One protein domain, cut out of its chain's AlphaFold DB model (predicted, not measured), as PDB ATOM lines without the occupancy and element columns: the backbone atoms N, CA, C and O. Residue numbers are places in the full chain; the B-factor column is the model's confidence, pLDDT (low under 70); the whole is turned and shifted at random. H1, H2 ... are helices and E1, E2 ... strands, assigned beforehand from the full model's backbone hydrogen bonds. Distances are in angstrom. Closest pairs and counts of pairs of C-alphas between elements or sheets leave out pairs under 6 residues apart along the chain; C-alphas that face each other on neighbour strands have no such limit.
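AT A GLANCE: This is residues 195 to 263 of the 303 residues of the protein "ATP-grasp domain-containing protein" of Gemmatimonadetes bacterium (UniProt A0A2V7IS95). The printed part makes a loose, open U: the helix H2 is one side, the long helix H3 is the other, and the short strand E1 with the links next to it makes the turn between them, with H2 and H3 apart across the gap. The short helix H1 packs on H2, and the long link from H1 to H2 swings out as a wide loop, with residues 205 to 213 sticking out. The printed part has 69 residues with three named helices and one named strand, in the order H1, H2, E1, H3, and its class is mostly helix. It is loose, with a radius of gyration of the C-alphas of 15.4 A, and its C-alphas span 42 by 32 by 20 A.

HOW THE PARTS SIT: H1, residues 195 to 199, touches H2, residues 218 to 227, with 7 pairs of C-alphas within 8 A. Their closest C-alphas are those of Leu 199 and Arg 218, 5.4 A apart, and their centres are 9.7 A apart. E1, residues 233 to 235, pairs with no named strand. It is apart from H1 and, though it follows H2 along the chain, apart from H2 too. H3, residues 243 to 263, touches no helix: it is apart from H1 and from H2, with no C-alpha of the one within 8 A of the other. H3 is also apart from E1, and its residues 251 to 259 stand free. In H1, H2 and H3 every O i to N i+4 pair of the backbone is within hydrogen-bond range.

IN THESE COORDINATES: H1 begins at C-alpha 195, at (44.779, 17.091, 44.867), and measures 6.2 A from first to last C-alpha. H2, Arg 218 to Arg 227, measures 14.2 A and begins at C-alpha 218, at (46.479, 25.417, 44.836). E1, Val 233 to Tyr 235, measures 6.8 A. H3, the longest helix with 21 residues, measures 30.3 A and ends at C-alpha 263, at (37.405, 13.327, 30.310).

THE WHOLE: The two C-alphas farthest apart are those of Arg 205 and Tyr 241, 43.3 A, while the first and last printed C-alphas, of Leu 195 and Glu 263, are 16.7 A apart. The printed part has no cut. The link from H1 to H2 is long, with 18 residues, 200 to 217, whose C-alphas lie 13 to 22 A from the mean of the C-alphas. The link from H2 to E1 is tight, with 5 residues, and the link from E1 to H3 is short, with 7. The mean pLDDT of the printed part is 85.7, and residues 202 to 207 and 213 to 214 are under 70 in this predicted model.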
ATOM      1  N   LEU A 195      43.978  16.247  45.756       91.44
ATOM      2  CA  LEU A 195      44.779  17.091  44.867       91.44
ATOM      3  C   LEU A 195      43.931  17.648  43.722       91.44
ATOM      4  O   LEU A 195      43.885  18.864  43.523       91.44
ATOM      5  N   ARG A 196      43.225  16.776  42.993       89.50
ATOM      6  CA  ARG A 196      42.372  17.183  41.867       89.50
ATOM      7  C   ARG A 196      41.305  18.187  42.301       89.50
ATOM      8  O   ARG A 196      41.133  19.223  41.658       89.50
ATOM      9  N   ASP A 197      40.587  17.896  43.382       85.38
ATOM     10  CA  ASP A 197      39.497  18.753  43.851       85.38
ATOM     11  C   ASP A 197      40.012  20.098  44.402       85.38
ATOM     12  O   ASP A 197      39.362  21.134  44.208       85.38
ATOM     13  N   GLY A 198      41.205  20.100  45.010       84.88
ATOM     14  CA  GLY A 198      41.945  21.299  45.411       84.88
ATOM     15  C   GLY A 198      42.356  22.174  44.224       84.88
ATOM     16  O   GLY A 198      42.124  23.385  44.226       84.88
ATOM     17  N   LEU A 199      42.894  21.572  43.159       87.56
ATOM     18  CA  LEU A 199      43.258  22.278  41.925       87.56
ATOM     19  C   LEU A 199      42.033  22.870  41.219       87.56
ATOM     20  O   LEU A 199      42.030  24.044  40.840       87.56
ATOM     21  N   ALA A 200      40.950  22.101  41.119       82.81
ATOM     22  CA  ALA A 200      39.702  22.547  40.506       82.81
ATOM     23  C   ALA A 200      38.929  23.582  41.352       82.81
ATOM     24  O   ALA A 200      37.910  24.096  40.895       82.81
ATOM     25  N   ALA A 201      39.388  23.899  42.572       72.06
ATOM     26  CA  ALA A 201      38.717  24.784  43.529       72.06
ATOM     27  C   ALA A 201      37.253  24.389  43.826       72.06
ATOM     28  O   ALA A 201      36.442  25.227  44.232       72.06
ATOM     29  N   ARG A 202      36.907  23.101  43.664       65.38
ATOM     30  CA  ARG A 202      35.542  22.571  43.870       65.38
ATOM     31  C   ARG A 202      35.062  22.733  45.313       65.38
ATOM     32  O   ARG A 202      33.870  22.839  45.569       65.38
ATOM     33  N   HIS A 203      36.002  22.838  46.246       61.50
ATOM     34  CA  HIS A 203      35.754  23.074  47.664       61.50
ATOM     35  C   HIS A 203      35.335  24.520  48.008       61.50
ATOM     36  O   HIS A 203      35.031  24.773  49.166       61.50
ATOM     37  N   ARG A 204      35.366  25.490  47.072       57.12
ATOM     38  CA  ARG A 204      35.100  26.920  47.371       57.12
ATOM     39  C   ARG A 204      33.669  27.390  47.098       57.12
ATOM     40  O   ARG A 204      33.355  28.520  47.443       57.12
ATOM     41  N   ARG A 205      32.823  26.596  46.432       54.09
ATOM     42  CA  ARG A 205      31.561  27.096  45.833       54.09
ATOM     43  C   ARG A 205      30.310  26.282  46.169       54.09
ATOM     44  O   ARG A 205      29.313  26.384  45.471       54.09
ATOM     45  N   SER A 206      30.365  25.429  47.185       61.97
ATOM     46  CA  SER A 206      29.321  24.432  47.427       61.97
ATOM     47  C   SER A 206      28.880  24.436  48.885       61.97
ATOM     48  O   SER A 206      29.695  24.677  49.776       61.97
ATOM     49  N   ALA A 207      27.625  24.050  49.130       62.97
ATOM     50  CA  ALA A 207      27.109  23.680  50.452       62.97
ATOM     51  C   ALA A 207      27.959  22.593  51.142       62.97
ATOM     52  O   ALA A 207      27.805  22.330  52.324       62.97
ATOM     53  N   THR A 208      28.877  21.946  50.424       71.12
ATOM     54  CA  THR A 208      29.833  20.985  50.978       71.12
ATOM     55  C   THR A 208      31.114  21.621  51.515       71.12
ATOM     56  O   THR A 208      31.916  20.893  52.080       71.12
ATOM     57  N   ALA A 209      31.351  22.927  51.348       74.94
ATOM     58  CA  ALA A 209      32.548  23.609  51.846       74.94
ATOM     59  C   ALA A 209      32.505  23.773  53.371       74.94
ATOM     60  O   ALA A 209      31.482  24.208  53.899       74.94
ATOM     61  N   ALA A 210      33.613  23.480  54.062       74.19
ATOM     62  CA  ALA A 210      33.694  23.650  55.510       74.19
ATOM     63  C   ALA A 210      33.410  25.121  55.903       74.19
ATOM     64  O   ALA A 210      33.897  26.029  55.223       74.19
ATOM     65  N   PRO A 211      32.617  25.378  56.958       74.62
ATOM     66  CA  PRO A 211      32.315  26.729  57.426       74.62
ATOM     67  C   PRO A 211      33.518  27.505  57.961       74.62
ATOM     68  O   PRO A 211      33.540  28.723  57.820       74.62
ATOM     69  N   ALA A 212      34.506  26.824  58.549       70.75
ATOM     70  CA  ALA A 212      35.693  27.460  59.113       70.75
ATOM     71  C   ALA A 212      36.992  26.901  58.519       70.75
ATOM     72  O   ALA A 212      37.075  25.737  58.123       70.75
ATOM     73  N   GLY A 213      38.019  27.754  58.522       67.19
ATOM     74  CA  GLY A 213      39.332  27.480  57.947       67.19
ATOM     75  C   GLY A 213      39.403  27.861  56.469       67.19
ATOM     76  O   GLY A 213      38.568  27.461  55.657       67.19
ATOM     77  N   ALA A 214      40.426  28.634  56.099       65.94
ATOM     78  CA  ALA A 214      40.705  28.888  54.694       65.94
ATOM     79  C   ALA A 214      41.138  27.568  54.038       65.94
ATOM     80  O   ALA A 214      42.067  26.919  54.534       65.94
ATOM     81  N   PRO A 215      40.504  27.141  52.933       73.06
ATOM     82  CA  PRO A 215      40.975  25.959  52.243       73.06
ATOM     83  C   PRO A 215      42.384  26.217  51.690       73.06
ATOM     84  O   PRO A 215      42.701  27.357  51.326       73.06
ATOM     85  N   PRO A 216      43.227  25.178  51.578       80.62
ATOM     86  CA  PRO A 216      44.598  25.349  51.117       80.62
ATOM     87  C   PRO A 216      44.646  25.996  49.723       80.62
ATOM     88  O   PRO A 216      43.769  25.795  48.873       80.62
ATOM     89  N   SER A 217      45.682  26.801  49.473       86.25
ATOM     90  CA  SER A 217      45.949  27.335  48.136       86.25
ATOM     91  C   SER A 217      46.279  26.194  47.167       86.25
ATOM     92  O   SER A 217      46.737  25.128  47.577       86.25
ATOM     93  N   ARG A 218      46.101  26.414  45.857       89.19
ATOM     94  CA  ARG A 218      46.479  25.417  44.836       89.19
ATOM     95  C   ARG A 218      47.945  24.997  44.968       89.19
ATOM     96  O   ARG A 218      48.249  23.813  44.893       89.19
ATOM     97  N   THR A 219      48.828  25.962  45.222       90.94
ATOM     98  CA  THR A 219      50.258  25.725  45.447       90.94
ATOM     99  C   THR A 219      50.504  24.873  46.688       90.94
ATOM    100  O   THR A 219      51.274  23.922  46.616       90.94
ATOM    101  N   ALA A 220      49.803  25.140  47.794       89.69
ATOM    102  CA  ALA A 220      49.912  24.342  49.011       89.69
ATOM    103  C   ALA A 220      49.425  22.903  48.800       89.69
ATOM    104  O   ALA A 220      50.076  21.969  49.258       89.69
ATOM    105  N   VAL A 221      48.317  22.702  48.075       90.12
ATOM    106  CA  VAL A 221      47.811  21.354  47.768       90.12
ATOM    107  C   VAL A 221      48.829  20.558  46.941       90.12
ATOM    108  O   VAL A 221      49.123  19.415  47.286       90.12
ATOM    109  N   VAL A 222      49.410  21.161  45.896       94.12
ATOM    110  CA  VAL A 222      50.456  20.523  45.075       94.12
ATOM    111  C   VAL A 222      51.694  20.213  45.909       94.12
ATOM    112  O   VAL A 222      52.192  19.089  45.878       94.12
ATOM    113  N   TRP A 223      52.167  21.183  46.694       94.69
ATOM    114  CA  TRP A 223      53.337  21.008  47.546       94.69
ATOM    115  C   TRP A 223      53.144  19.876  48.557       94.69
ATOM    116  O   TRP A 223      53.997  19.000  48.654       94.69
ATOM    117  N   HIS A 224      52.012  19.841  49.268       92.44
ATOM    118  CA  HIS A 224      51.705  18.768  50.215       92.44
ATOM    119  C   HIS A 224      51.681  17.395  49.543       92.44
ATOM    120  O   HIS A 224      52.232  16.442  50.090       92.44
ATOM    121  N   PHE A 225      51.085  17.299  48.352       94.44
ATOM    122  CA  PHE A 225      51.028  16.047  47.607       94.44
ATOM    123  C   PHE A 225      52.423  15.549  47.199       94.44
ATOM    124  O   PHE A 225      52.705  14.361  47.355       94.44
ATOM    125  N   LEU A 226      53.289  16.441  46.700       95.69
ATOM    126  CA  LEU A 226      54.645  16.101  46.248       95.69
ATOM    127  C   LEU A 226      55.596  15.805  47.416       95.69
ATOM    128  O   LEU A 226      56.345  14.833  47.372       95.69
ATOM    129  N   ARG A 227      55.536  16.601  48.488       94.38
ATOM    130  CA  ARG A 227      56.387  16.463  49.681       94.38
ATOM    131  C   ARG A 227      56.271  15.085  50.334       94.38
ATOM    132  O   ARG A 227      57.225  14.601  50.939       94.38
ATOM    133  N   ASP A 228      55.099  14.465  50.243       94.00
ATOM    134  CA  ASP A 228      54.816  13.215  50.940       94.00
ATOM    135  C   ASP A 228      55.255  11.964  50.159       94.00
ATOM    136  O   ASP A 228      55.121  10.852  50.664       94.00
ATOM    137  N   PHE A 229      55.883  12.127  48.987       93.94
ATOM    138  CA  PHE A 229      56.697  11.084  48.345       93.94
ATOM    139  C   PHE A 229      58.087  10.998  48.989       93.94
ATOM    140  O   PHE A 229      59.118  11.136  48.336       93.94
ATOM    141  N   ARG A 230      58.118  10.788  50.307       92.62
ATOM    142  CA  ARG A 230      59.347  10.652  51.094       92.62
ATOM    143  C   ARG A 230      59.362   9.306  51.820       92.62
ATOM    144  O   ARG A 230      58.299   8.874  52.263       92.62
ATOM    145  N   PRO A 231      60.533   8.681  52.050       86.69
ATOM    146  CA  PRO A 231      60.623   7.331  52.625       86.69
ATOM    147  C   PRO A 231      59.929   7.139  53.984       86.69
ATOM    148  O   PRO A 231      59.589   6.024  54.364       86.69
ATOM    149  N   ARG A 232      59.725   8.227  54.739       89.94
ATOM    150  CA  ARG A 232      59.080   8.197  56.058       89.94
ATOM    151  C   ARG A 232      57.563   7.967  55.997       89.94
ATOM    152  O   ARG A 232      56.999   7.491  56.980       89.94
ATOM    153  N   VAL A 233      56.912   8.324  54.890       93.69
ATOM    154  CA  VAL A 233      55.459   8.185  54.731       93.69
ATOM    155  C   VAL A 233      55.164   6.783  54.219       93.69
ATOM    156  O   VAL A 233      55.630   6.394  53.150       93.69
ATOM    157  N   ARG A 234      54.399   6.023  54.999       94.62
ATOM    158  CA  ARG A 234      53.928   4.691  54.615       94.62
ATOM    159  C   ARG A 234      52.622   4.800  53.836       94.62
ATOM    160  O   ARG A 234      51.960   5.835  53.871       94.62
ATOM    161  N   TYR A 235      52.250   3.726  53.153       94.19
ATOM    162  CA  TYR A 235      51.010   3.654  52.388       94.19
ATOM    163  C   TYR A 235      50.139   2.510  52.880       94.19
ATOM    164  O   TYR A 235      50.681   1.448  53.199       94.19
ATOM    165  N   ASP A 236      48.825   2.725  52.915       89.94
ATOM    166  CA  ASP A 236      47.846   1.763  53.434       89.94
ATOM    167  C   ASP A 236      47.946   0.421  52.685       89.94
ATOM    168  O   ASP A 236      48.013  -0.639  53.306       89.94
ATOM    169  N   GLU A 237      48.029   0.471  51.351       89.25
ATOM    170  CA  GLU A 237      47.897  -0.700  50.475       89.25
ATOM    171  C   GLU A 237      49.235  -1.309  50.039       89.25
ATOM    172  O   GLU A 237      49.314  -2.497  49.728       89.25
ATOM    173  N   PHE A 238      50.300  -0.504  49.977       90.94
ATOM    174  CA  PHE A 238      51.580  -0.918  49.398       90.94
ATOM    175  C   PHE A 238      52.518  -1.478  50.470       90.94
ATOM    176  O   PHE A 238      53.453  -0.811  50.920       90.94
ATOM    177  N   LYS A 239      52.267  -2.725  50.883       90.19
ATOM    178  CA  LYS A 239      53.147  -3.474  51.790       90.19
ATOM    179  C   LYS A 239      53.936  -4.523  51.001       90.19
ATOM    180  O   LYS A 239      53.378  -5.256  50.196       90.19
ATOM    181  N   TRP A 240      55.243  -4.626  51.238       89.25
ATOM    182  CA  TRP A 240      56.093  -5.592  50.522       89.25
ATOM    183  C   TRP A 240      55.767  -7.051  50.886       89.25
ATOM    184  O   TRP A 240      55.860  -7.933  50.039       89.25
ATOM    185  N   TYR A 241      55.358  -7.293  52.135       90.31
ATOM    186  CA  TYR A 241      54.991  -8.617  52.647       90.31
ATOM    187  C   TYR A 241      53.555  -9.032  52.287       90.31
ATOM    188  O   TYR A 241      53.209 -10.201  52.418       90.31
ATOM    189  N   ASP A 242      52.724  -8.088  51.838       91.25
ATOM    190  CA  ASP A 242      51.358  -8.323  51.365       91.25
ATOM    191  C   ASP A 242      51.081  -7.401  50.172       91.25
ATOM    192  O   ASP A 242      50.487  -6.332  50.283       91.25
ATOM    193  N   TRP A 243      51.616  -7.787  49.015       94.75
ATOM    194  CA  TRP A 243      51.661  -6.933  47.825       94.75
ATOM    195  C   TRP A 243      50.346  -6.911  47.032       94.75
ATOM    196  O   TRP A 243      50.145  -6.029  46.193       94.75
ATOM    197  N   ARG A 244      49.441  -7.874  47.262       95.44
ATOM    198  CA  ARG A 244      48.210  -8.032  46.467       95.44
ATOM    199  C   ARG A 244      47.270  -6.821  46.581       95.44
ATOM    200  O   ARG A 244      46.823  -6.358  45.529       95.44
ATOM    201  N   PRO A 245      46.998  -6.258  47.778       92.56
ATOM    202  CA  PRO A 245      46.231  -5.016  47.900       92.56
ATOM    203  C   PRO A 245      46.852  -3.858  47.110       92.56
ATOM    204  O   PRO A 245      46.141  -3.144  46.407       92.56
ATOM    205  N   GLY A 246      48.182  -3.728  47.141       93.75
ATOM    206  CA  GLY A 246      48.908  -2.709  46.382       93.75
ATOM    207  C   GLY A 246      48.700  -2.821  44.868       93.75
ATOM    208  O   GLY A 246      48.522  -1.810  44.196       93.75
ATOM    209  N   VAL A 247      48.642  -4.036  44.316       95.19
ATOM    210  CA  VAL A 247      48.340  -4.236  42.885       95.19
ATOM    211  C   VAL A 247      46.912  -3.808  42.546       95.19
ATOM    212  O   VAL A 247      46.701  -3.122  41.546       95.19
ATOM    213  N   VAL A 248      45.931  -4.158  43.383       94.62
ATOM    214  CA  VAL A 248      44.531  -3.735  43.194       94.62
ATOM    215  C   VAL A 248      44.416  -2.208  43.222       94.62
ATOM    216  O   VAL A 248      43.729  -1.615  42.379       94.62
ATOM    217  N   GLU A 249      45.123  -1.559  44.145       93.88
ATOM    218  CA  GLU A 249      45.145  -0.101  44.243       93.88
ATOM    219  C   GLU A 249      45.856   0.535  43.041       93.88
ATOM    220  O   GLU A 249      45.360   1.515  42.485       93.88
ATOM    221  N   ALA A 250      46.956  -0.052  42.559       94.31
ATOM    222  CA  ALA A 250      47.662   0.414  41.365       94.31
ATOM    223  C   ALA A 250      46.774   0.369  40.110       94.31
ATOM    224  O   ALA A 250      46.702   1.354  39.372       94.31
ATOM    225  N   VAL A 251      46.038  -0.726  39.891       95.06
ATOM    226  CA  VAL A 251      45.067  -0.829  38.785       95.06
ATOM    227  C   VAL A 251      43.972   0.231  38.929       95.06
ATOM    228  O   VAL A 251      43.618   0.902  37.957       95.06
ATOM    229  N   SER A 252      43.472   0.438  40.149       91.88
ATOM    230  CA  SER A 252      42.444   1.444  40.439       91.88
ATOM    231  C   SER A 252      42.936   2.878  40.202       91.88
ATOM    232  O   SER A 252      42.183   3.715  39.700       91.88
ATOM    233  N   LEU A 253      44.197   3.168  40.529       93.62
ATOM    234  CA  LEU A 253      44.863   4.441  40.254       93.62
ATOM    235  C   LEU A 253      45.048   4.671  38.752       93.62
ATOM    236  O   LEU A 253      44.723   5.751  38.263       93.62
ATOM    237  N   LEU A 254      45.511   3.662  38.009       94.12
ATOM    238  CA  LEU A 254      45.660   3.744  36.553       94.12
ATOM    239  C   LEU A 254      44.315   4.003  35.869       94.12
ATOM    240  O   LEU A 254      44.214   4.900  35.034       94.12
ATOM    241  N   ALA A 255      43.266   3.279  36.265       92.19
ATOM    242  CA  ALA A 255      41.916   3.493  35.751       92.19
ATOM    243  C   ALA A 255      41.402   4.910  36.060       92.19
ATOM    244  O   ALA A 255      40.787   5.549  35.204       92.19
ATOM    245  N   LEU A 256      41.677   5.423  37.265       91.12
ATOM    246  CA  LEU A 256      41.308   6.781  37.664       91.12
ATOM    247  C   LEU A 256      42.021   7.842  36.811       91.12
ATOM    248  O   LEU A 256      41.371   8.760  36.316       91.12
ATOM    249  N   LEU A 257      43.335   7.701  36.618       91.19
ATOM    250  CA  LEU A 257      44.138   8.609  35.797       91.19
ATOM    251  C   LEU A 257      43.700   8.572  34.330       91.19
ATOM    252  O   LEU A 257      43.500   9.623  33.725       91.19
ATOM    253  N   LEU A 258      43.476   7.377  33.775       91.50
ATOM    254  CA  LEU A 258      42.984   7.209  32.410       91.50
ATOM    255  C   LEU A 258      41.608   7.862  32.229       91.50
ATOM    256  O   LEU A 258      41.383   8.562  31.245       91.50
ATOM    257  N   ALA A 259      40.701   7.696  33.194       88.00
ATOM    258  CA  ALA A 259      39.394   8.344  33.153       88.00
ATOM    259  C   ALA A 259      39.504   9.877  33.112       88.00
ATOM    260  O   ALA A 259      38.723  10.516  32.411       88.00
ATOM    261  N   TRP A 260      40.472  10.469  33.819       87.88
ATOM    262  CA  TRP A 260      40.706  11.918  33.796       87.88
ATOM    263  C   TRP A 260      41.342  12.389  32.492       87.88
ATOM    264  O   TRP A 260      40.938  13.422  31.966       87.88
ATOM    265  N   LEU A 261      42.284  11.623  31.935       85.31
ATOM    266  CA  LEU A 261      42.891  11.920  30.633       85.31
ATOM    267  C   LEU A 261      41.867  11.860  29.491       85.31
ATOM    268  O   LEU A 261      41.952  12.636  28.544       85.31
ATOM    269  N   LEU A 262      40.879  10.966  29.589       84.00
ATOM    270  CA  LEU A 262      39.807  10.812  28.602       84.00
ATOM    271  C   LEU A 262      38.608  11.747  28.838       84.00
ATOM    272  O   LEU A 262      37.749  11.867  27.962       84.00
ATOM    273  N   GLU A 263      38.514  12.415  29.993       78.50
ATOM    274  CA  GLU A 263      37.405  13.327  30.310       78.50
ATOM    275  C   GLU A 263      37.253  14.473  29.283       78.50
ATOM    276  O   GLU A 263      36.123  14.714  28.851       78.50
TER     277      GLU A 263